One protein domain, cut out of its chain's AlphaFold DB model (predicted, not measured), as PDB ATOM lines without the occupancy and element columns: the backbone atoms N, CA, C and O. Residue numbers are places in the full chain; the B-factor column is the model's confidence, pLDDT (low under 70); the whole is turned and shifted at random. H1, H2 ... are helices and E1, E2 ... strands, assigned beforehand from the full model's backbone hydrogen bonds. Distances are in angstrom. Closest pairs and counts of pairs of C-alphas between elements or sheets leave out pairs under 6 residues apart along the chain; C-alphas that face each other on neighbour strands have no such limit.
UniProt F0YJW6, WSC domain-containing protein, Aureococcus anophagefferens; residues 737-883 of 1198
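What this domain is: This is residues 737 to 883 of the 1198 residues of the protein "WSC domain-containing protein" of Aureococcus anophagefferens (UniProt F0YJW6). The domain has little regular structure: two small antiparallel meanders, sheets E1 E2 E3 and E4 E5 E6 with each strand beside the one before, meet where E4 packs on E1 and E2; long loops and two short helices, H1 and H2, complete it. Named elements hold 52 of 147 printed residues, mostly strand, in order H1 H2 E1 E2 E3 E4 E5 E6. It is compact, radius of gyration of the C-alphas 15.5 A, spanning 41 by 37 by 24 A.

Where its parts are: H1 is residues 738 to 742, from C-alpha 738 (126.742, 148.329, 101.362); H2, 747 to 750; E1, 772 to 781, 29.1 A; E2, 785 to 795, 28.4 A, bends by 58 degrees at 788; E3, 810 to 812; E4, 836 to 843; E5, 850 to 856; E6, 862 to 865, to C-alpha 865 (146.698, 140.196, 99.874).

How they stand to each other: H1 is over E1, height over the sheet 8.2 A. In hairpin E1 and E2, N 776 and O 791 are 2.9 A apart, within hydrogen-bond range. E1 and E4 touch; their closest C-alphas, Ala 775 and His 840, are 5.3 A apart.

The domain as a whole: The printed part has no cut. Residues 820 to 833 are among 19 under pLDDT 70.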
ATOM      1  N   GLY A 737     125.956 145.465 105.296       86.75
ATOM      2  CA  GLY A 737     126.786 146.549 104.759       86.75
ATOM      3  C   GLY A 737     126.229 147.149 103.464       86.75
ATOM      4  O   GLY A 737     125.020 147.130 103.206       86.75
ATOM      5  N   TYR A 738     127.119 147.687 102.622       87.00
ATOM      6  CA  TYR A 738     126.742 148.329 101.362       87.00
ATOM      7  C   TYR A 738     125.949 147.401 100.440       87.00
ATOM      8  O   TYR A 738     124.894 147.811  99.947       87.00
ATOM      9  N   ILE A 739     126.424 146.167 100.224       87.62
ATOM     10  CA  ILE A 739     125.803 145.231  99.279       87.62
ATOM     11  C   ILE A 739     124.340 144.980  99.643       87.62
ATOM     12  O   ILE A 739     123.483 145.144  98.780       87.62
ATOM     13  N   GLU A 740     124.018 144.695 100.907       88.75
ATOM     14  CA  GLU A 740     122.628 144.481 101.333       88.75
ATOM     15  C   GLU A 740     121.757 145.719 101.086       88.75
ATOM     16  O   GLU A 740     120.632 145.595 100.599       88.75
ATOM     17  N   SER A 741     122.293 146.925 101.315       86.62
ATOM     18  CA  SER A 741     121.569 148.171 101.036       86.62
ATOM     19  C   SER A 741     121.192 148.320  99.555       86.62
ATOM     20  O   SER A 741     120.132 148.871  99.244       86.62
ATOM     21  N   VAL A 742     121.997 147.772  98.636       85.00
ATOM     22  CA  VAL A 742     121.758 147.813  97.185       85.00
ATOM     23  C   VAL A 742     121.278 146.489  96.589       85.00
ATOM     24  O   VAL A 742     121.073 146.445  95.375       85.00
ATOM     25  N   ASN A 743     121.053 145.428  97.370       89.81
ATOM     26  CA  ASN A 743     120.756 144.123  96.782       89.81
ATOM     27  C   ASN A 743     119.322 144.012  96.220       89.81
ATOM     28  O   ASN A 743     118.519 144.948  96.288       89.81
ATOM     29  N   SER A 744     119.006 142.873  95.603       90.25
ATOM     30  CA  SER A 744     117.720 142.637  94.928       90.25
ATOM     31  C   SER A 744     116.536 142.450  95.882       90.25
ATOM     32  O   SER A 744     115.391 142.590  95.455       90.25
ATOM     33  N   PHE A 745     116.800 142.192  97.164       90.12
ATOM     34  CA  PHE A 745     115.801 142.092  98.227       90.12
ATOM     35  C   PHE A 745     115.660 143.377  99.046       90.12
ATOM     36  O   PHE A 745     114.576 143.607  99.575       90.12
ATOM     37  N   SER A 746     116.690 144.235  99.067       86.06
ATOM     38  CA  SER A 746     116.786 145.505  99.802       86.06
ATOM     39  C   SER A 746     115.442 146.184 100.069       86.06
ATOM     40  O   SER A 746     114.737 146.646  99.162       86.06
ATOM     41  N   LYS A 747     115.121 146.332 101.349       79.31
ATOM     42  CA  LYS A 747     113.921 146.998 101.857       79.31
ATOM     43  C   LYS A 747     113.849 148.462 101.456       79.31
ATOM     44  O   LYS A 747     112.753 149.007 101.333       79.31
ATOM     45  N   SER A 748     115.000 149.092 101.205       75.38
ATOM     46  CA  SER A 748     115.065 150.459 100.676       75.38
ATOM     47  C   SER A 748     114.529 150.567  99.242       75.38
ATOM     48  O   SER A 748     113.988 151.609  98.875       75.38
ATOM     49  N   LYS A 749     114.617 149.481  98.458       74.81
ATOM     50  CA  LYS A 749     114.035 149.361  97.113       74.81
ATOM     51  C   LYS A 749     112.597 148.835  97.153       74.81
ATOM     52  O   LYS A 749     111.734 149.374  96.467       74.81
ATOM     53  N   ASN A 750     112.347 147.798  97.958       76.31
ATOM     54  CA  ASN A 750     111.170 146.930  97.818       76.31
ATOM     55  C   ASN A 750     110.168 146.985  98.989       76.31
ATOM     56  O   ASN A 750     109.130 146.328  98.938       76.31
ATOM     57  N   GLY A 751     110.473 147.703 100.077       61.72
ATOM     58  CA  GLY A 751     109.601 147.868 101.254       61.72
ATOM     59  C   GLY A 751     109.359 146.617 102.116       61.72
ATOM     60  O   GLY A 751     108.780 146.724 103.198       61.72
ATOM     61  N   THR A 752     109.808 145.447 101.668       54.59
ATOM     62  CA  THR A 752     109.741 144.146 102.356       54.59
ATOM     63  C   THR A 752     111.111 143.771 102.934       54.59
ATOM     64  O   THR A 752     112.068 144.506 102.733       54.59
ATOM     65  N   GLY A 753     111.186 142.729 103.770       62.81
ATOM     66  CA  GLY A 753     112.381 142.439 104.577       62.81
ATOM     67  C   GLY A 753     113.642 142.187 103.749       62.81
ATOM     68  O   GLY A 753     113.587 141.498 102.734       62.81
ATOM     69  N   ASP A 754     114.764 142.739 104.207       79.00
ATOM     70  CA  ASP A 754     116.077 142.526 103.607       79.00
ATOM     71  C   ASP A 754     116.499 141.048 103.735       79.00
ATOM     72  O   ASP A 754     116.276 140.415 104.767       79.00
ATOM     73  N   VAL A 755     117.100 140.500 102.677       88.69
ATOM     74  CA  VAL A 755     117.611 139.120 102.610       88.69
ATOM     75  C   VAL A 755     118.999 139.186 101.993       88.69
ATOM     76  O   VAL A 755     119.177 139.850 100.970       88.69
ATOM     77  N   GLN A 756     119.989 138.526 102.592       90.94
ATOM     78  CA  GLN A 756     121.332 138.463 102.017       90.94
ATOM     79  C   GLN A 756     121.367 137.522 100.809       90.94
ATOM     80  O   GLN A 756     120.692 136.492 100.804       90.94
ATOM     81  N   ILE A 757     122.186 137.874  99.817       92.50
ATOM     82  CA  ILE A 757     122.553 137.008  98.695       92.50
ATOM     83  C   ILE A 757     124.057 136.768  98.822       92.50
ATOM     84  O   ILE A 757     124.838 137.723  98.807       92.50
ATOM     85  N   MET A 758     124.458 135.517  99.014       93.06
ATOM     86  CA  MET A 758     125.827 135.126  99.343       93.06
ATOM     87  C   MET A 758     126.227 133.901  98.525       93.06
ATOM     88  O   MET A 758     125.405 133.027  98.262       93.06
ATOM     89  N   TRP A 759     127.501 133.821  98.150       89.31
ATOM     90  CA  TRP A 759     128.070 132.659  97.472       89.31
ATOM     91  C   TRP A 759     129.432 132.338  98.082       89.31
ATOM     92  O   TRP A 759     130.340 133.172  98.085       89.31
ATOM     93  N   GLN A 760     129.569 131.128  98.617       91.06
ATOM     94  CA  GLN A 760     130.808 130.603  99.177       91.06
ATOM     95  C   GLN A 760     131.184 129.304  98.472       91.06
ATOM     96  O   GLN A 760     130.355 128.438  98.222       91.06
ATOM     97  N   VAL A 761     132.459 129.193  98.127       92.38
ATOM     98  CA  VAL A 761     133.053 128.005  97.498       92.38
ATOM     99  C   VAL A 761     134.365 127.630  98.190       92.38
ATOM    100  O   VAL A 761     134.934 126.574  97.917       92.38
ATOM    101  N   ASP A 762     134.809 128.439  99.158       95.56
ATOM    102  CA  ASP A 762     136.056 128.211  99.863       95.56
ATOM    103  C   ASP A 762     136.008 127.036 100.842       95.56
ATOM    104  O   ASP A 762     135.002 126.769 101.503       95.56
ATOM    105  N   HIS A 763     137.154 126.380 100.963       94.75
ATOM    106  CA  HIS A 763     137.449 125.405 101.999       94.75
ATOM    107  C   HIS A 763     137.859 126.161 103.261       94.75
ATOM    108  O   HIS A 763     138.759 127.005 103.187       94.75
ATOM    109  N   VAL A 764     137.246 125.858 104.406       95.94
ATOM    110  CA  VAL A 764     137.654 126.448 105.688       95.94
ATOM    111  C   VAL A 764     139.132 126.127 105.944       95.94
ATOM    112  O   VAL A 764     139.532 124.964 105.998       95.94
ATOM    113  N   LYS A 765     139.961 127.168 106.062       94.81
ATOM    114  CA  LYS A 765     141.370 127.064 106.469       94.81
ATOM    115  C   LYS A 765     141.489 127.269 107.973       94.81
ATOM    116  O   LYS A 765     140.534 127.674 108.635       94.81
ATOM    117  N   VAL A 766     142.693 127.051 108.487       93.56
ATOM    118  CA  VAL A 766     143.066 127.308 109.878       93.56
ATOM    119  C   VAL A 766     144.372 128.108 109.883       93.56
ATOM    120  O   VAL A 766     145.248 127.842 109.057       93.56
ATOM    121  N   LEU A 767     144.485 129.108 110.758       91.81
ATOM    122  CA  LEU A 767     145.734 129.833 111.030       91.81
ATOM    123  C   LEU A 767     146.561 129.117 112.108       91.81
ATOM    124  O   LEU A 767     146.019 128.361 112.911       91.81
ATOM    125  N   ASP A 768     147.846 129.454 112.208       89.19
ATOM    126  CA  ASP A 768     148.759 128.952 113.251       89.19
ATOM    127  C   ASP A 768     148.275 129.240 114.695       89.19
ATOM    128  O   ASP A 768     148.706 128.570 115.632       89.19
ATOM    129  N   ASP A 769     147.374 130.216 114.892       90.19
ATOM    130  CA  ASP A 769     146.747 130.539 116.187       90.19
ATOM    131  C   ASP A 769     145.448 129.755 116.481       90.19
ATOM    132  O   ASP A 769     144.827 129.958 117.524       90.19
ATOM    133  N   GLY A 770     145.036 128.855 115.581       92.38
ATOM    134  CA  GLY A 770     143.804 128.068 115.679       92.38
ATOM    135  C   GLY A 770     142.554 128.742 115.099       92.38
ATOM    136  O   GLY A 770     141.495 128.111 115.072       92.38
ATOM    137  N   THR A 771     142.646 129.982 114.601       94.81
ATOM    138  CA  THR A 771     141.517 130.670 113.952       94.81
ATOM    139  C   THR A 771     141.098 129.935 112.678       94.81
ATOM    140  O   THR A 771     141.876 129.847 111.727       94.81
ATOM    141  N   ALA A 772     139.855 129.456 112.627       97.00
ATOM    142  CA  ALA A 772     139.242 128.913 111.418       97.00
ATOM    143  C   ALA A 772     138.680 130.053 110.553       97.00
ATOM    144  O   ALA A 772     138.073 130.977 111.092       97.00
ATOM    145  N   LEU A 773     138.860 130.013 109.230       96.88
ATOM    146  CA  LEU A 773     138.393 131.073 108.326       96.88
ATOM    147  C   LEU A 773     138.080 130.593 106.904       96.88
ATOM    148  O   LEU A 773     138.694 129.649 106.411       96.88
ATOM    149  N   PHE A 774     137.167 131.284 106.222       97.44
ATOM    150  CA  PHE A 774     136.821 131.048 104.816       97.44
ATOM    151  C   PHE A 774     136.410 132.346 104.111       97.44
ATOM    152  O   PHE A 774     135.884 133.265 104.742       97.44
ATOM    153  N   ALA A 775     136.637 132.432 102.800       96.31
ATOM    154  CA  ALA A 775     136.190 133.567 101.992       96.31
ATOM    155  C   ALA A 775     134.825 133.325 101.314       96.31
ATOM    156  O   ALA A 775     134.441 132.193 101.016       96.31
ATOM    157  N   PHE A 776     134.087 134.411 101.065       95.38
ATOM    158  CA  PHE A 776     132.795 134.401 100.370       95.38
ATOM    159  C   PHE A 776     132.529 135.718  99.621       95.38
ATOM    160  O   PHE A 776     133.133 136.753  99.911       95.38
ATOM    161  N   THR A 777     131.605 135.683  98.661       92.62
ATOM    162  CA  THR A 777     131.096 136.866  97.950       92.62
ATOM    163  C   THR A 777     129.710 137.239  98.470       92.62
ATOM    164  O   THR A 777     128.843 136.374  98.613       92.62
ATOM    165  N   LYS A 778     129.473 138.536  98.689       91.38
ATOM    166  CA  LYS A 778     128.133 139.131  98.812       91.38
ATOM    167  C   LYS A 778     127.681 139.677  97.458       91.38
ATOM    168  O   LYS A 778     128.469 140.331  96.774       91.38
ATOM    169  N   ILE A 779     126.424 139.434  97.083       88.69
ATOM    170  CA  ILE A 779     125.883 139.707  95.740       88.69
ATOM    171  C   ILE A 779     124.756 140.752  95.798       88.69
ATOM    172  O   ILE A 779     123.816 140.654  96.587       88.69
ATOM    173  N   GLY A 780     124.825 141.759  94.926       86.50
ATOM    174  CA  GLY A 780     123.800 142.791  94.775       86.50
ATOM    175  C   GLY A 780     122.653 142.376  93.845       86.50
ATOM    176  O   GLY A 780     121.477 142.580  94.166       86.50
ATOM    177  N   THR A 781     122.955 141.771  92.697       86.56
ATOM    178  CA  THR A 781     121.937 141.449  91.687       86.56
ATOM    179  C   THR A 781     121.673 139.945  91.617       86.56
ATOM    180  O   THR A 781     122.538 139.159  91.251       86.56
ATOM    181  N   TYR A 782     120.447 139.543  91.956       87.38
ATOM    182  CA  TYR A 782     119.983 138.161  91.861       87.38
ATOM    183  C   TYR A 782     119.822 137.738  90.381       87.38
ATOM    184  O   TYR A 782     119.340 138.515  89.560       87.38
ATOM    185  N   ALA A 783     120.123 136.498  89.990       69.00
ATOM    186  CA  ALA A 783     120.737 135.452  90.814       69.00
ATOM    187  C   ALA A 783     122.251 135.658  90.967       69.00
ATOM    188  O   ALA A 783     122.810 135.391  92.020       69.00
ATOM    189  N   VAL A 784     122.907 136.155  89.918       78.69
ATOM    190  CA  VAL A 784     124.364 136.258  89.854       78.69
ATOM    191  C   VAL A 784     124.766 137.465  89.003       78.69
ATOM    192  O   VAL A 784     124.926 137.339  87.785       78.69
ATOM    193  N   ALA A 785     124.891 138.639  89.621       77.75
ATOM    194  CA  ALA A 785     125.476 139.817  88.986       77.75
ATOM    195  C   ALA A 785     125.884 140.926  89.976       77.75
ATOM    196  O   ALA A 785     125.345 141.070  91.080       77.75
ATOM    197  N   ALA A 786     126.771 141.786  89.470       78.94
ATOM    198  CA  ALA A 786     127.271 143.006  90.088       78.94
ATOM    199  C   ALA A 786     126.163 143.927  90.669       78.94
ATOM    200  O   ALA A 786     125.047 143.972  90.137       78.94
ATOM    201  N   PRO A 787     126.464 144.740  91.703       81.25
ATOM    202  CA  PRO A 787     127.739 144.804  92.419       81.25
ATOM    203  C   PRO A 787     127.979 143.549  93.263       81.25
ATOM    204  O   PRO A 787     127.048 142.987  93.828       81.25
ATOM    205  N   GLU A 788     129.233 143.124  93.338       83.19
ATOM    206  CA  GLU A 788     129.690 141.953  94.085       83.19
ATOM    207  C   GLU A 788     130.921 142.361  94.893       83.19
ATOM    208  O   GLU A 788     131.774 143.095  94.390       83.19
ATOM    209  N   GLU A 789     131.024 141.913  96.143       87.31
ATOM    210  CA  GLU A 789     132.170 142.222  97.001       87.31
ATOM    211  C   GLU A 789     132.613 140.996  97.811       87.31
ATOM    212  O   GLU A 789     131.797 140.200  98.275       87.31
ATOM    213  N   ILE A 790     133.933 140.858  97.964       91.00
ATOM    214  CA  ILE A 790     134.606 139.730  98.624       91.00
ATOM    215  C   ILE A 790     134.855 140.045 100.100       91.00
ATOM    216  O   ILE A 790     135.430 141.088 100.421       91.00
ATOM    217  N   PHE A 791     134.492 139.108 100.970       93.50
ATOM    218  CA  PHE A 791     134.682 139.161 102.419       93.50
ATOM    219  C   PHE A 791     135.257 137.828 102.931       93.50
ATOM    220  O   PHE A 791     135.276 136.819 102.223       93.50
ATOM    221  N   VAL A 792     135.723 137.822 104.177       95.88
ATOM    222  CA  VAL A 792     136.185 136.635 104.910       95.88
ATOM    223  C   VAL A 792     135.374 136.515 106.198       95.88
ATOM    224  O   VAL A 792     135.173 137.515 106.880       95.88
ATOM    225  N   LEU A 793     134.920 135.312 106.541       97.31
ATOM    226  CA  LEU A 793     134.407 134.984 107.875       97.31
ATOM    227  C   LEU A 793     135.481 134.212 108.638       97.31
ATOM    228  O   LEU A 793     136.110 133.312 108.079       97.31
ATOM    229  N   ALA A 794     135.685 134.559 109.907       96.44
ATOM    230  CA  ALA A 794     136.671 133.930 110.777       96.44
ATOM    231  C   ALA A 794     136.108 133.668 112.181       96.44
ATOM    232  O   ALA A 794     135.329 134.460 112.709       96.44
ATOM    233  N   SER A 795     136.535 132.570 112.807       97.75
ATOM    234  CA  SER A 795     136.236 132.219 114.194       97.75
ATOM    235  C   SER A 795     137.507 131.804 114.924       97.75
ATOM    236  O   SER A 795     138.189 130.861 114.525       97.75
ATOM    237  N   ARG A 796     137.802 132.485 116.034       96.44
ATOM    238  CA  ARG A 796     138.975 132.204 116.879       96.44
ATOM    239  C   ARG A 796     138.782 131.018 117.821       96.44
ATOM    240  O   ARG A 796     139.755 130.555 118.405       96.44
ATOM    241  N   ASN A 797     137.540 130.561 118.008       97.75
ATOM    242  CA  ASN A 797     137.216 129.509 118.972       97.75
ATOM    243  C   ASN A 797     136.372 128.346 118.431       97.75
ATOM    244  O   ASN A 797     136.132 127.416 119.191       97.75
ATOM    245  N   LEU A 798     135.995 128.316 117.142       98.12
ATOM    246  CA  LEU A 798     135.300 127.163 116.536       98.12
ATOM    247  C   LEU A 798     135.999 125.829 116.852       98.12
ATOM    248  O   LEU A 798     135.352 124.878 117.271       98.12
ATOM    249  N   LEU A 799     137.324 125.768 116.696       97.69
ATOM    250  CA  LEU A 799     138.089 124.531 116.885       97.69
ATOM    251  C   LEU A 799     138.442 124.227 118.351       97.69
ATOM    252  O   LEU A 799     138.918 123.129 118.624       97.69
ATOM    253  N   SER A 800     138.219 125.149 119.294       97.19
ATOM    254  CA  SER A 800     138.712 125.046 120.681       97.19
ATOM    255  C   SER A 800     137.642 125.175 121.770       97.19
ATOM    256  O   SER A 800     137.898 124.794 122.908       97.19
ATOM    257  N   GLU A 801     136.445 125.665 121.448       97.69
ATOM    258  CA  GLU A 801     135.290 125.681 122.350       97.69
ATOM    259  C   GLU A 801     134.462 124.392 122.193       97.69
ATOM    260  O   GLU A 801     134.215 123.929 121.076       97.69
ATOM    261  N   ASP A 802     134.027 123.810 123.315       95.44
ATOM    262  CA  ASP A 802     133.189 122.602 123.339       95.44
ATOM    263  C   ASP A 802     131.685 122.915 123.349       95.44
ATOM    264  O   ASP A 802     130.886 122.111 122.865       95.44
ATOM    265  N   ASP A 803     131.289 124.077 123.874       96.81
ATOM    266  CA  ASP A 803     129.906 124.552 123.880       96.81
ATOM    267  C   ASP A 803     129.618 125.383 122.618       96.81
ATOM    268  O   ASP A 803     130.066 126.533 122.516       96.81
ATOM    269  N   PRO A 804     128.837 124.857 121.660       95.69
ATOM    270  CA  PRO A 804     128.609 125.523 120.383       95.69
ATOM    271  C   PRO A 804     127.948 126.902 120.536       95.69
ATOM    272  O   PRO A 804     128.124 127.759 119.675       95.69
ATOM    273  N   THR A 805     127.250 127.164 121.651       96.25
ATOM    274  CA  THR A 805     126.597 128.459 121.906       96.25
ATOM    275  C   THR A 805     127.572 129.588 122.257       96.25
ATOM    276  O   THR A 805     127.180 130.756 122.231       96.25
ATOM    277  N   LYS A 806     128.845 129.268 122.549       97.81
ATOM    278  CA  LYS A 806     129.913 130.251 122.801       97.81
ATOM    279  C   LYS A 806     130.858 130.464 121.611       97.81
ATOM    280  O   LYS A 806     131.776 131.282 121.712       97.81
ATOM    281  N   VAL A 807     130.677 129.758 120.494       98.19
ATOM    282  CA  VAL A 807     131.481 129.988 119.283       98.19
ATOM    283  C   VAL A 807     131.163 131.374 118.723       98.19
ATOM    284  O   VAL A 807     130.008 131.730 118.501       98.19
ATOM    285  N   THR A 808     132.206 132.166 118.494       97.56
ATOM    286  CA  THR A 808     132.102 133.550 118.012       97.56
ATOM    287  C   THR A 808     132.665 133.683 116.605       97.56
ATOM    288  O   THR A 808     133.600 132.971 116.237       97.56
ATOM    289  N   TRP A 809     132.104 134.604 115.824       97.69
ATOM    290  CA  TRP A 809     132.494 134.862 114.440       97.69
ATOM    291  C   TRP A 809     132.702 136.361 114.212       97.69
ATOM    292  O   TRP A 809     131.950 137.185 114.732       97.69
ATOM    293  N   GLU A 810     133.705 136.700 113.408       95.31
ATOM    294  CA  GLU A 810     133.977 138.045 112.904       95.31
ATOM    295  C   GLU A 810     134.040 138.031 111.366       95.31
ATOM    296  O   GLU A 810     134.452 137.041 110.757       95.31
ATOM    297  N   MET A 811     133.598 139.122 110.734       95.00
ATOM    298  CA  MET A 811     133.679 139.324 109.284       95.00
ATOM    299  C   MET A 811     134.785 140.338 108.983       95.00
ATOM    300  O   MET A 811     134.865 141.371 109.648       95.00
ATOM    301  N   TRP A 812     135.616 140.052 107.981       93.00
ATOM    302  CA  TRP A 812     136.675 140.939 107.508       93.00
ATOM    303  C   TRP A 812     136.470 141.326 106.031       93.00
ATOM    304  O   TRP A 812     136.237 140.446 105.196       93.00
ATOM    305  N   PRO A 813     136.629 142.612 105.672       90.44
ATOM    306  CA  PRO A 813     136.812 143.740 106.581       90.44
ATOM    307  C   PRO A 813     135.559 144.030 107.431       90.44
ATOM    308  O   PRO A 813     134.464 143.574 107.106       90.44
ATOM    309  N   ASP A 814     135.747 144.793 108.508       89.31
ATOM    310  CA  ASP A 814     134.692 145.352 109.366       89.31
ATOM    311  C   ASP A 814     134.111 146.681 108.823       89.31
ATOM    312  O   ASP A 814     133.133 147.208 109.358       89.31
ATOM    313  N   ASP A 815     134.672 147.182 107.717       86.50
ATOM    314  CA  ASP A 815     134.162 148.277 106.889       86.50
ATOM    315  C   ASP A 815     132.813 147.950 106.198       86.50
ATOM    316  O   ASP A 815     132.501 146.799 105.899       86.50
ATOM    317  N   ASP A 816     132.066 148.990 105.791       85.12
ATOM    318  CA  ASP A 816     130.823 148.894 104.988       85.12
ATOM    319  C   ASP A 816     130.969 148.109 103.658       85.12
ATOM    320  O   ASP A 816     129.962 147.810 103.012       85.12
ATOM    321  N   HIS A 817     132.201 147.839 103.207       85.50
ATOM    322  CA  HIS A 817     132.534 147.335 101.873       85.50
ATOM    323  C   HIS A 817     133.694 146.330 101.872       85.50
ATOM    324  O   HIS A 817     134.673 146.496 102.599       85.50
ATOM    325  N   GLY A 818     133.636 145.361 100.959       87.19
ATOM    326  CA  GLY A 818     134.591 144.259 100.843       87.19
ATOM    327  C   GLY A 818     135.889 144.557 100.078       87.19
ATOM    328  O   GLY A 818     136.123 145.627  99.508       87.19
ATOM    329  N   ILE A 819     136.753 143.542 100.041       81.06
ATOM    330  CA  ILE A 819     138.173 143.620  99.657       81.06
ATOM    331  C   ILE A 819     138.360 143.931  98.165       81.06
ATOM    332  O   ILE A 819     139.266 144.680  97.792       81.06
ATOM    333  N   GLY A 820     137.461 143.433  97.309       58.47
ATOM    334  CA  GLY A 820     137.492 143.661  95.854       58.47
ATOM    335  C   GLY A 820     137.410 145.137  95.432       58.47
ATOM    336  O   GLY A 820     137.781 145.479  94.311       58.47
ATOM    337  N   ARG A 821     136.986 146.036  96.331       59.38
ATOM    338  CA  ARG A 821     136.739 147.456  96.041       59.38
ATOM    339  C   ARG A 821     138.000 148.316  95.872       59.38
ATOM    340  O   ARG A 821     137.915 149.415  95.309       59.38
ATOM    341  N   ARG A 822     139.179 147.883  96.345       57.34
ATOM    342  CA  ARG A 822     140.413 148.688  96.225       57.34
ATOM    343  C   ARG A 822     140.949 148.686  94.790       57.34
ATOM    344  O   ARG A 822     141.626 147.752  94.367       57.34
ATOM    345  N   ILE A 823     140.644 149.781  94.086       49.72
ATOM    346  CA  ILE A 823     140.883 150.050  92.655       49.72
ATOM    347  C   ILE A 823     142.218 149.479  92.163       49.72
ATOM    348  O   ILE A 823     143.288 149.989  92.499       49.72
ATOM    349  N   GLY A 824     142.136 148.460  91.315       54.56
ATOM    350  CA  GLY A 824     143.283 147.719  90.810       54.56
ATOM    351  C   GLY A 824     143.067 147.212  89.386       54.56
ATOM    352  O   GLY A 824     142.278 147.772  88.626       54.56
ATOM    353  N   ALA A 825     143.785 146.157  88.999       51.09
ATOM    354  CA  ALA A 825     143.737 145.623  87.633       51.09
ATOM    355  C   ALA A 825     142.423 144.880  87.304       51.09
ATOM    356  O   ALA A 825     142.097 144.715  86.127       51.09
ATOM    357  N   VAL A 826     141.664 144.476  88.331       56.56
ATOM    358  CA  VAL A 826     140.406 143.700  88.242       56.56
ATOM    359  C   VAL A 826     139.165 144.616  88.205       56.56
ATOM    360  O   VAL A 826     138.077 144.264  88.647       56.56
ATOM    361  N   GLY A 827     139.330 145.852  87.725       48.09
ATOM    362  CA  GLY A 827     138.258 146.847  87.677       48.09
ATOM    363  C   GLY A 827     138.189 147.761  88.905       48.09
ATOM    364  O   GLY A 827     139.052 147.753  89.785       48.09
ATOM    365  N   ALA A 828     137.184 148.638  88.900       38.47
ATOM    366  CA  ALA A 828     137.119 149.794  89.785       38.47
ATOM    367  C   ALA A 828     135.795 149.905  90.554       38.47
ATOM    368  O   ALA A 828     134.737 149.533  90.056       38.47
ATOM    369  N   TYR A 829     135.922 150.542  91.719       40.62
ATOM    370  CA  TYR A 829     134.948 151.066  92.690       40.62
ATOM    371  C   TYR A 829     133.510 151.405  92.210       40.62
ATOM    372  O   TYR A 829     132.601 151.317  93.025       40.62
ATOM    373  N   ASP A 830     133.290 151.774  90.938       36.84
ATOM    374  CA  ASP A 830     131.982 152.155  90.354       36.84
ATOM    375  C   ASP A 830     131.693 151.449  88.997       36.84
ATOM    376  O   ASP A 830     131.088 152.031  88.098       36.84
ATOM    377  N   SER A 831     132.146 150.205  88.789       45.75
ATOM    378  CA  SER A 831     131.816 149.419  87.583       45.75
ATOM    379  C   SER A 831     130.687 148.409  87.870       45.75
ATOM    380  O   SER A 831     130.993 147.279  88.249       45.75
ATOM    381  N   PRO A 832     129.389 148.732  87.656       50.69
ATOM    382  CA  PRO A 832     128.240 147.845  87.934       50.69
ATOM    383  C   PRO A 832     128.086 146.719  86.889       50.69
ATOM    384  O   PRO A 832     126.990 146.364  86.469       50.69
ATOM    385  N   SER A 833     129.213 146.214  86.398       58.84
ATOM    386  CA  SER A 833     129.347 145.353  85.224       58.84
ATOM    387  C   SER A 833     130.573 144.437  85.325       58.84
ATOM    388  O   SER A 833     131.070 143.982  84.295       58.84
ATOM    389  N   ARG A 834     131.135 144.282  86.532       71.75
ATOM    390  CA  ARG A 834     132.286 143.423  86.813       71.75
ATOM    391  C   ARG A 834     131.947 142.441  87.918       71.75
ATOM    392  O   ARG A 834     131.384 142.828  88.936       71.75
ATOM    393  N   VAL A 835     132.295 141.192  87.661       73.50
ATOM    394  CA  VAL A 835     132.000 140.017  88.470       73.50
ATOM    395  C   VAL A 835     133.257 139.584  89.225       73.50
ATOM    396  O   VAL A 835     134.324 139.426  88.620       73.50
ATOM    397  N   THR A 836     133.125 139.362  90.532       79.12
ATOM    398  CA  THR A 836     134.200 138.898  91.423       79.12
ATOM    399  C   THR A 836     133.649 137.886  92.427       79.12
ATOM    400  O   THR A 836     133.106 138.240  93.478       79.12
ATOM    401  N   GLU A 837     133.798 136.608  92.092       83.25
ATOM    402  CA  GLU A 837     133.092 135.495  92.734       83.25
ATOM    403  C   GLU A 837     134.052 134.434  93.258       83.25
ATOM    404  O   GLU A 837     135.192 134.337  92.802       83.25
ATOM    405  N   GLU A 838     133.536 133.573  94.137       89.00
ATOM    406  CA  GLU A 838     134.221 132.365  94.614       89.00
ATOM    407  C   GLU A 838     135.662 132.652  95.070       89.00
ATOM    408  O   GLU A 838     136.625 132.100  94.530       89.00
ATOM    409  N   PRO A 839     135.833 133.583  96.027       93.38
ATOM    410  CA  PRO A 839     137.128 133.857  96.607       93.38
ATOM    411  C   PRO A 839     137.576 132.695  97.488       93.38
ATOM    412  O   PRO A 839     136.769 132.062  98.164       93.38
ATOM    413  N   HIS A 840     138.885 132.486  97.538       95.94
ATOM    414  CA  HIS A 840     139.550 131.552  98.430       95.94
ATOM    415  C   HIS A 840     140.616 132.280  99.240       95.94
ATOM    416  O   HIS A 840     141.469 132.947  98.650       95.94
ATOM    417  N   VAL A 841     140.593 132.144 100.571       95.00
ATOM    418  CA  VAL A 841     141.637 132.688 101.454       95.00
ATOM    419  C   VAL A 841     142.745 131.660 101.687       95.00
ATOM    420  O   VAL A 841     142.480 130.480 101.941       95.00
ATOM    421  N   LEU A 842     143.996 132.111 101.565       95.50
ATOM    422  CA  LEU A 842     145.215 131.311 101.687       95.50
ATOM    423  C   LEU A 842     146.147 131.954 102.742       95.50
ATOM    424  O   LEU A 842     146.724 133.013 102.472       95.50
ATOM    425  N   PRO A 843     146.286 131.353 103.941       93.50
ATOM    426  CA  PRO A 843     147.230 131.794 104.973       93.50
ATOM    427  C   PRO A 843     148.702 131.482 104.663       93.50
ATOM    428  O   PRO A 843     149.026 130.397 104.167       93.50
ATOM    429  N   PHE A 844     149.588 132.415 105.016       90.19
ATOM    430  CA  PHE A 844     151.042 132.265 104.870       90.19
ATOM    431  C   PHE A 844     151.648 131.429 106.016       90.19
ATOM    432  O   PHE A 844     151.102 131.418 107.117       90.19
ATOM    433  N   ASP A 845     152.756 130.722 105.772       82.12
ATOM    434  CA  ASP A 845     153.467 129.936 106.801       82.12
ATOM    435  C   ASP A 845     154.233 130.820 107.803       82.12
ATOM    436  O   ASP A 845     155.176 131.522 107.435       82.12
ATOM    437  N   GLY A 846     153.869 130.762 109.093       73.50
ATOM    438  CA  GLY A 846     154.582 131.448 110.182       73.50
ATOM    439  C   GLY A 846     154.565 132.981 110.112       73.50
ATOM    440  O   GLY A 846     155.249 133.655 110.886       73.50
ATOM    441  N   ASP A 847     153.803 133.543 109.177       65.81
ATOM    442  CA  ASP A 847     153.797 134.953 108.825       65.81
ATOM    443  C   ASP A 847     152.341 135.426 108.792       65.81
ATOM    444  O   ASP A 847     151.529 134.911 108.029       65.81
ATOM    445  N   ALA A 848     151.977 136.386 109.649       81.19
ATOM    446  CA  ALA A 848     150.585 136.790 109.868       81.19
ATOM    447  C   ALA A 848     150.037 137.621 108.689       81.19
ATOM    448  O   ALA A 848     149.872 138.843 108.774       81.19
ATOM    449  N   LYS A 849     149.798 136.933 107.568       88.81
ATOM    450  CA  LYS A 849     149.361 137.443 106.271       88.81
ATOM    451  C   LYS A 849     148.392 136.463 105.603       88.81
ATOM    452  O   LYS A 849     148.475 135.253 105.797       88.81
ATOM    453  N   LEU A 850     147.515 137.002 104.763       92.75
ATOM    454  CA  LEU A 850     146.561 136.272 103.933       92.75
ATOM    455  C   LEU A 850     146.709 136.709 102.470       92.75
ATOM    456  O   LEU A 850     146.908 137.895 102.187       92.75
ATOM    457  N   ALA A 851     146.547 135.772 101.540       93.94
ATOM    458  CA  ALA A 851     146.222 136.053 100.145       93.94
ATOM    459  C   ALA A 851     144.771 135.647  99.855       93.94
ATOM    460  O   ALA A 851     144.213 134.771 100.516       93.94
ATOM    461  N   LEU A 852     144.178 136.283  98.852       93.56
ATOM    462  CA  LEU A 852     142.890 135.938  98.267       93.56
ATOM    463  C   LEU A 852     143.075 135.686  96.776       93.56
ATOM    464  O   LEU A 852     143.743 136.477  96.108       93.56
ATOM    465  N   PHE A 853     142.433 134.637  96.270       94.25
ATOM    466  CA  PHE A 853     142.337 134.321  94.845       94.25
ATOM    467  C   PHE A 853     140.876 134.070  94.470       94.25
ATOM    468  O   PHE A 853     140.168 133.434  95.243       94.25
ATOM    469  N   TRP A 854     140.403 134.584  93.332       91.12
ATOM    470  CA  TRP A 854     138.982 134.510  92.950       91.12
ATOM    471  C   TRP A 854     138.771 134.453  91.432       91.12
ATOM    472  O   TRP A 854     139.674 134.781  90.653       91.12
ATOM    473  N   ARG A 855     137.572 134.054  90.988       86.38
ATOM    474  CA  ARG A 855     137.220 133.991  89.558       86.38
ATOM    475  C   ARG A 855     136.623 135.318  89.071       86.38
ATOM    476  O   ARG A 855     135.931 136.009  89.817       86.38
ATOM    477  N   THR A 856     136.886 135.683  87.814       81.94
ATOM    478  CA  THR A 856     136.463 136.972  87.229       81.94
ATOM    479  C   THR A 856     135.816 136.778  85.858       81.94
ATOM    480  O   THR A 856     136.100 135.798  85.172       81.94
ATOM    481  N   ASP A 857     135.006 137.740  85.406       78.88
ATOM    482  CA  ASP A 857     134.558 137.797  84.000       78.88
ATOM    483  C   ASP A 857     135.668 138.191  83.003       78.88
ATOM    484  O   ASP A 857     135.459 138.158  81.791       78.88
ATOM    485  N   GLN A 858     136.857 138.551  83.498       78.94
ATOM    486  CA  GLN A 858     137.948 139.115  82.702       78.94
ATOM    487  C   GLN A 858     138.887 138.048  82.122       78.94
ATOM    488  O   GLN A 858     139.807 138.392  81.384       78.94
ATOM    489  N   GLY A 859     138.659 136.770  82.440       81.88
ATOM    490  CA  GLY A 859     139.437 135.631  81.941       81.88
ATOM    491  C   GLY A 859     140.745 135.348  82.673       81.88
ATOM    492  O   GLY A 859     141.482 134.453  82.269       81.88
ATOM    493  N   TYR A 860     141.000 136.055  83.773       87.44
ATOM    494  CA  TYR A 860     142.152 135.848  84.648       87.44
ATOM    495  C   TYR A 860     141.708 135.676  86.094       87.44
ATOM    496  O   TYR A 860     140.691 136.227  86.528       87.44
ATOM    497  N   MET A 861     142.500 134.936  86.859       90.25
ATOM    498  CA  MET A 861     142.293 134.771  88.290       90.25
ATOM    499  C   MET A 861     142.626 136.077  89.019       90.25
ATOM    500  O   MET A 861     143.747 136.580  88.922       90.25
ATOM    501  N   GLY A 862     141.653 136.638  89.735       89.88
ATOM    502  CA  GLY A 862     141.849 137.819  90.571       89.88
ATOM    503  C   GLY A 862     142.684 137.490  91.807       89.88
ATOM    504  O   GLY A 862     142.674 136.355  92.279       89.88
ATOM    505  N   HIS A 863     143.424 138.476  92.314       91.38
ATOM    506  CA  HIS A 863     144.298 138.360  93.479       91.38
ATOM    507  C   HIS A 863     144.301 139.644  94.325       91.38
ATOM    508  O   HIS A 863     144.337 140.762  93.807       91.38
ATOM    509  N   ALA A 864     144.345 139.477  95.645       91.62
ATOM    510  CA  ALA A 864     144.679 140.516  96.617       91.62
ATOM    511  C   ALA A 864     145.383 139.877  97.820       91.62
ATOM    512  O   ALA A 864     145.350 138.662  97.998       91.62
ATOM    513  N   ARG A 865     146.017 140.686  98.670       91.88
ATOM    514  CA  ARG A 865     146.698 140.196  99.874       91.88
ATOM    515  C   ARG A 865     146.726 141.229 100.990       91.88
ATOM    516  O   ARG A 865     146.574 142.424 100.746       91.88
ATOM    517  N   THR A 866     147.004 140.782 102.202       91.12
ATOM    518  CA  THR A 866     147.235 141.656 103.355       91.12
ATOM    519  C   THR A 866     148.663 142.206 103.366       91.12
ATOM    520  O   THR A 866     149.629 141.489 103.100       91.12
ATOM    521  N   THR A 867     148.810 143.463 103.762       87.31
ATOM    522  CA  THR A 867     150.085 144.146 104.029       87.31
ATOM    523  C   THR A 867     150.458 144.145 105.515       87.31
ATOM    524  O   THR A 867     151.620 144.365 105.853       87.31
ATOM    525  N   THR A 868     149.494 143.875 106.402       84.69
ATOM    526  CA  THR A 868     149.664 143.794 107.861       84.69
ATOM    527  C   THR A 868     148.810 142.662 108.440       84.69
ATOM    528  O   THR A 868     147.867 142.213 107.793       84.69
ATOM    529  N   SER A 869     149.077 142.275 109.687       82.81
ATOM    530  CA  SER A 869     148.292 141.289 110.443       82.81
ATOM    531  C   SER A 869     146.929 141.790 110.953       82.81
ATOM    532  O   SER A 869     146.225 141.068 111.653       82.81
ATOM    533  N   LYS A 870     146.532 143.032 110.639       84.12
ATOM    534  CA  LYS A 870     145.256 143.630 111.074       84.12
ATOM    535  C   LYS A 870     144.156 143.406 110.037       84.12
ATOM    536  O   LYS A 870     143.675 144.354 109.425       84.12
ATOM    537  N   PHE A 871     143.793 142.142 109.828       88.00
ATOM    538  CA  PHE A 871     142.948 141.696 108.711       88.00
ATOM    539  C   PHE A 871     141.570 142.374 108.623       88.00
ATOM    540  O   PHE A 871     141.040 142.496 107.518       88.00
ATOM    541  N   SER A 872     141.016 142.838 109.752       86.25
ATOM    542  CA  SER A 872     139.676 143.431 109.808       86.25
ATOM    543  C   SER A 872     139.561 144.798 109.134       86.25
ATOM    544  O   SER A 872     138.486 145.132 108.665       86.25
ATOM    545  N   SER A 873     140.636 145.577 108.992       85.62
ATOM    546  CA  SER A 873     140.538 146.859 108.283       85.62
ATOM    547  C   SER A 873     140.776 146.683 106.788       85.62
ATOM    548  O   SER A 873     141.789 146.111 106.376       85.62
ATOM    549  N   LEU A 874     139.921 147.277 105.953       84.69
ATOM    550  CA  LEU A 874     140.111 147.321 104.505       84.69
ATOM    551  C   LEU A 874     141.448 147.990 104.120       84.69
ATOM    552  O   LEU A 874     141.991 147.659 103.070       84.69
ATOM    553  N   ASP A 875     142.020 148.883 104.948       85.31
ATOM    554  CA  ASP A 875     143.362 149.474 104.742       85.31
ATOM    555  C   ASP A 875     144.519 148.470 104.887       85.31
ATOM    556  O   ASP A 875     145.615 148.732 104.390       85.31
ATOM    557  N   ALA A 876     144.301 147.306 105.506       87.75
ATOM    558  CA  ALA A 876     145.307 146.250 105.536       87.75
ATOM    559  C   ALA A 876     145.476 145.559 104.172       87.75
ATOM    560  O   ALA A 876     146.531 144.968 103.936       87.75
ATOM    561  N   TRP A 877     144.494 145.629 103.271       88.81
ATOM    562  CA  TRP A 877     144.482 144.882 102.011       88.81
ATOM    563  C   TRP A 877     145.050 145.687 100.833       88.81
ATOM    564  O   TRP A 877     144.831 146.893 100.702       88.81
ATOM    565  N   THR A 878     145.785 145.017  99.943       88.44
ATOM    566  CA  THR A 878     146.262 145.614  98.689       88.44
ATOM    567  C   THR A 878     145.121 145.838  97.706       88.44
ATOM    568  O   THR A 878     144.161 145.071  97.665       88.44
ATOM    569  N   ASN A 879     145.296 146.814  96.817       84.88
ATOM    570  CA  ASN A 879     144.504 146.925  95.596       84.88
ATOM    571  C   ASN A 879     144.547 145.616  94.784       84.88
ATOM    572  O   ASN A 879     145.538 144.880  94.843       84.88
ATOM    573  N   SER A 880     143.490 145.346  94.019       84.12
ATOM    574  CA  SER A 880     143.365 144.102  93.254       84.12
ATOM    575  C   SER A 880     144.403 143.988  92.125       84.12
ATOM    576  O   SER A 880     144.723 144.948  91.419       84.12
ATOM    577  N   SER A 881     144.932 142.789  91.917       86.69
ATOM    578  CA  SER A 881     145.723 142.418  90.741       86.69
ATOM    579  C   SER A 881     145.190 141.113  90.163       86.69
ATOM    580  O   SER A 881     144.222 140.556  90.671       86.69
ATOM    581  N   TYR A 882     145.839 140.594  89.127       90.19
ATOM    582  CA  TYR A 882     145.689 139.186  88.770       90.19
ATOM    583  C   TYR A 882     146.748 138.344  89.481       90.19
ATOM    584  O   TYR A 882     147.776 138.872  89.924       90.19
ATOM    585  N   ALA A 883     146.473 137.050  89.612       92.94
ATOM    586  CA  ALA A 883     147.450 136.044  90.000       92.94
ATOM    587  C   ALA A 883     148.523 135.912  88.910       92.94
ATOM    588  O   ALA A 883     148.225 136.084  87.727       92.94
TER     589      ALA A 883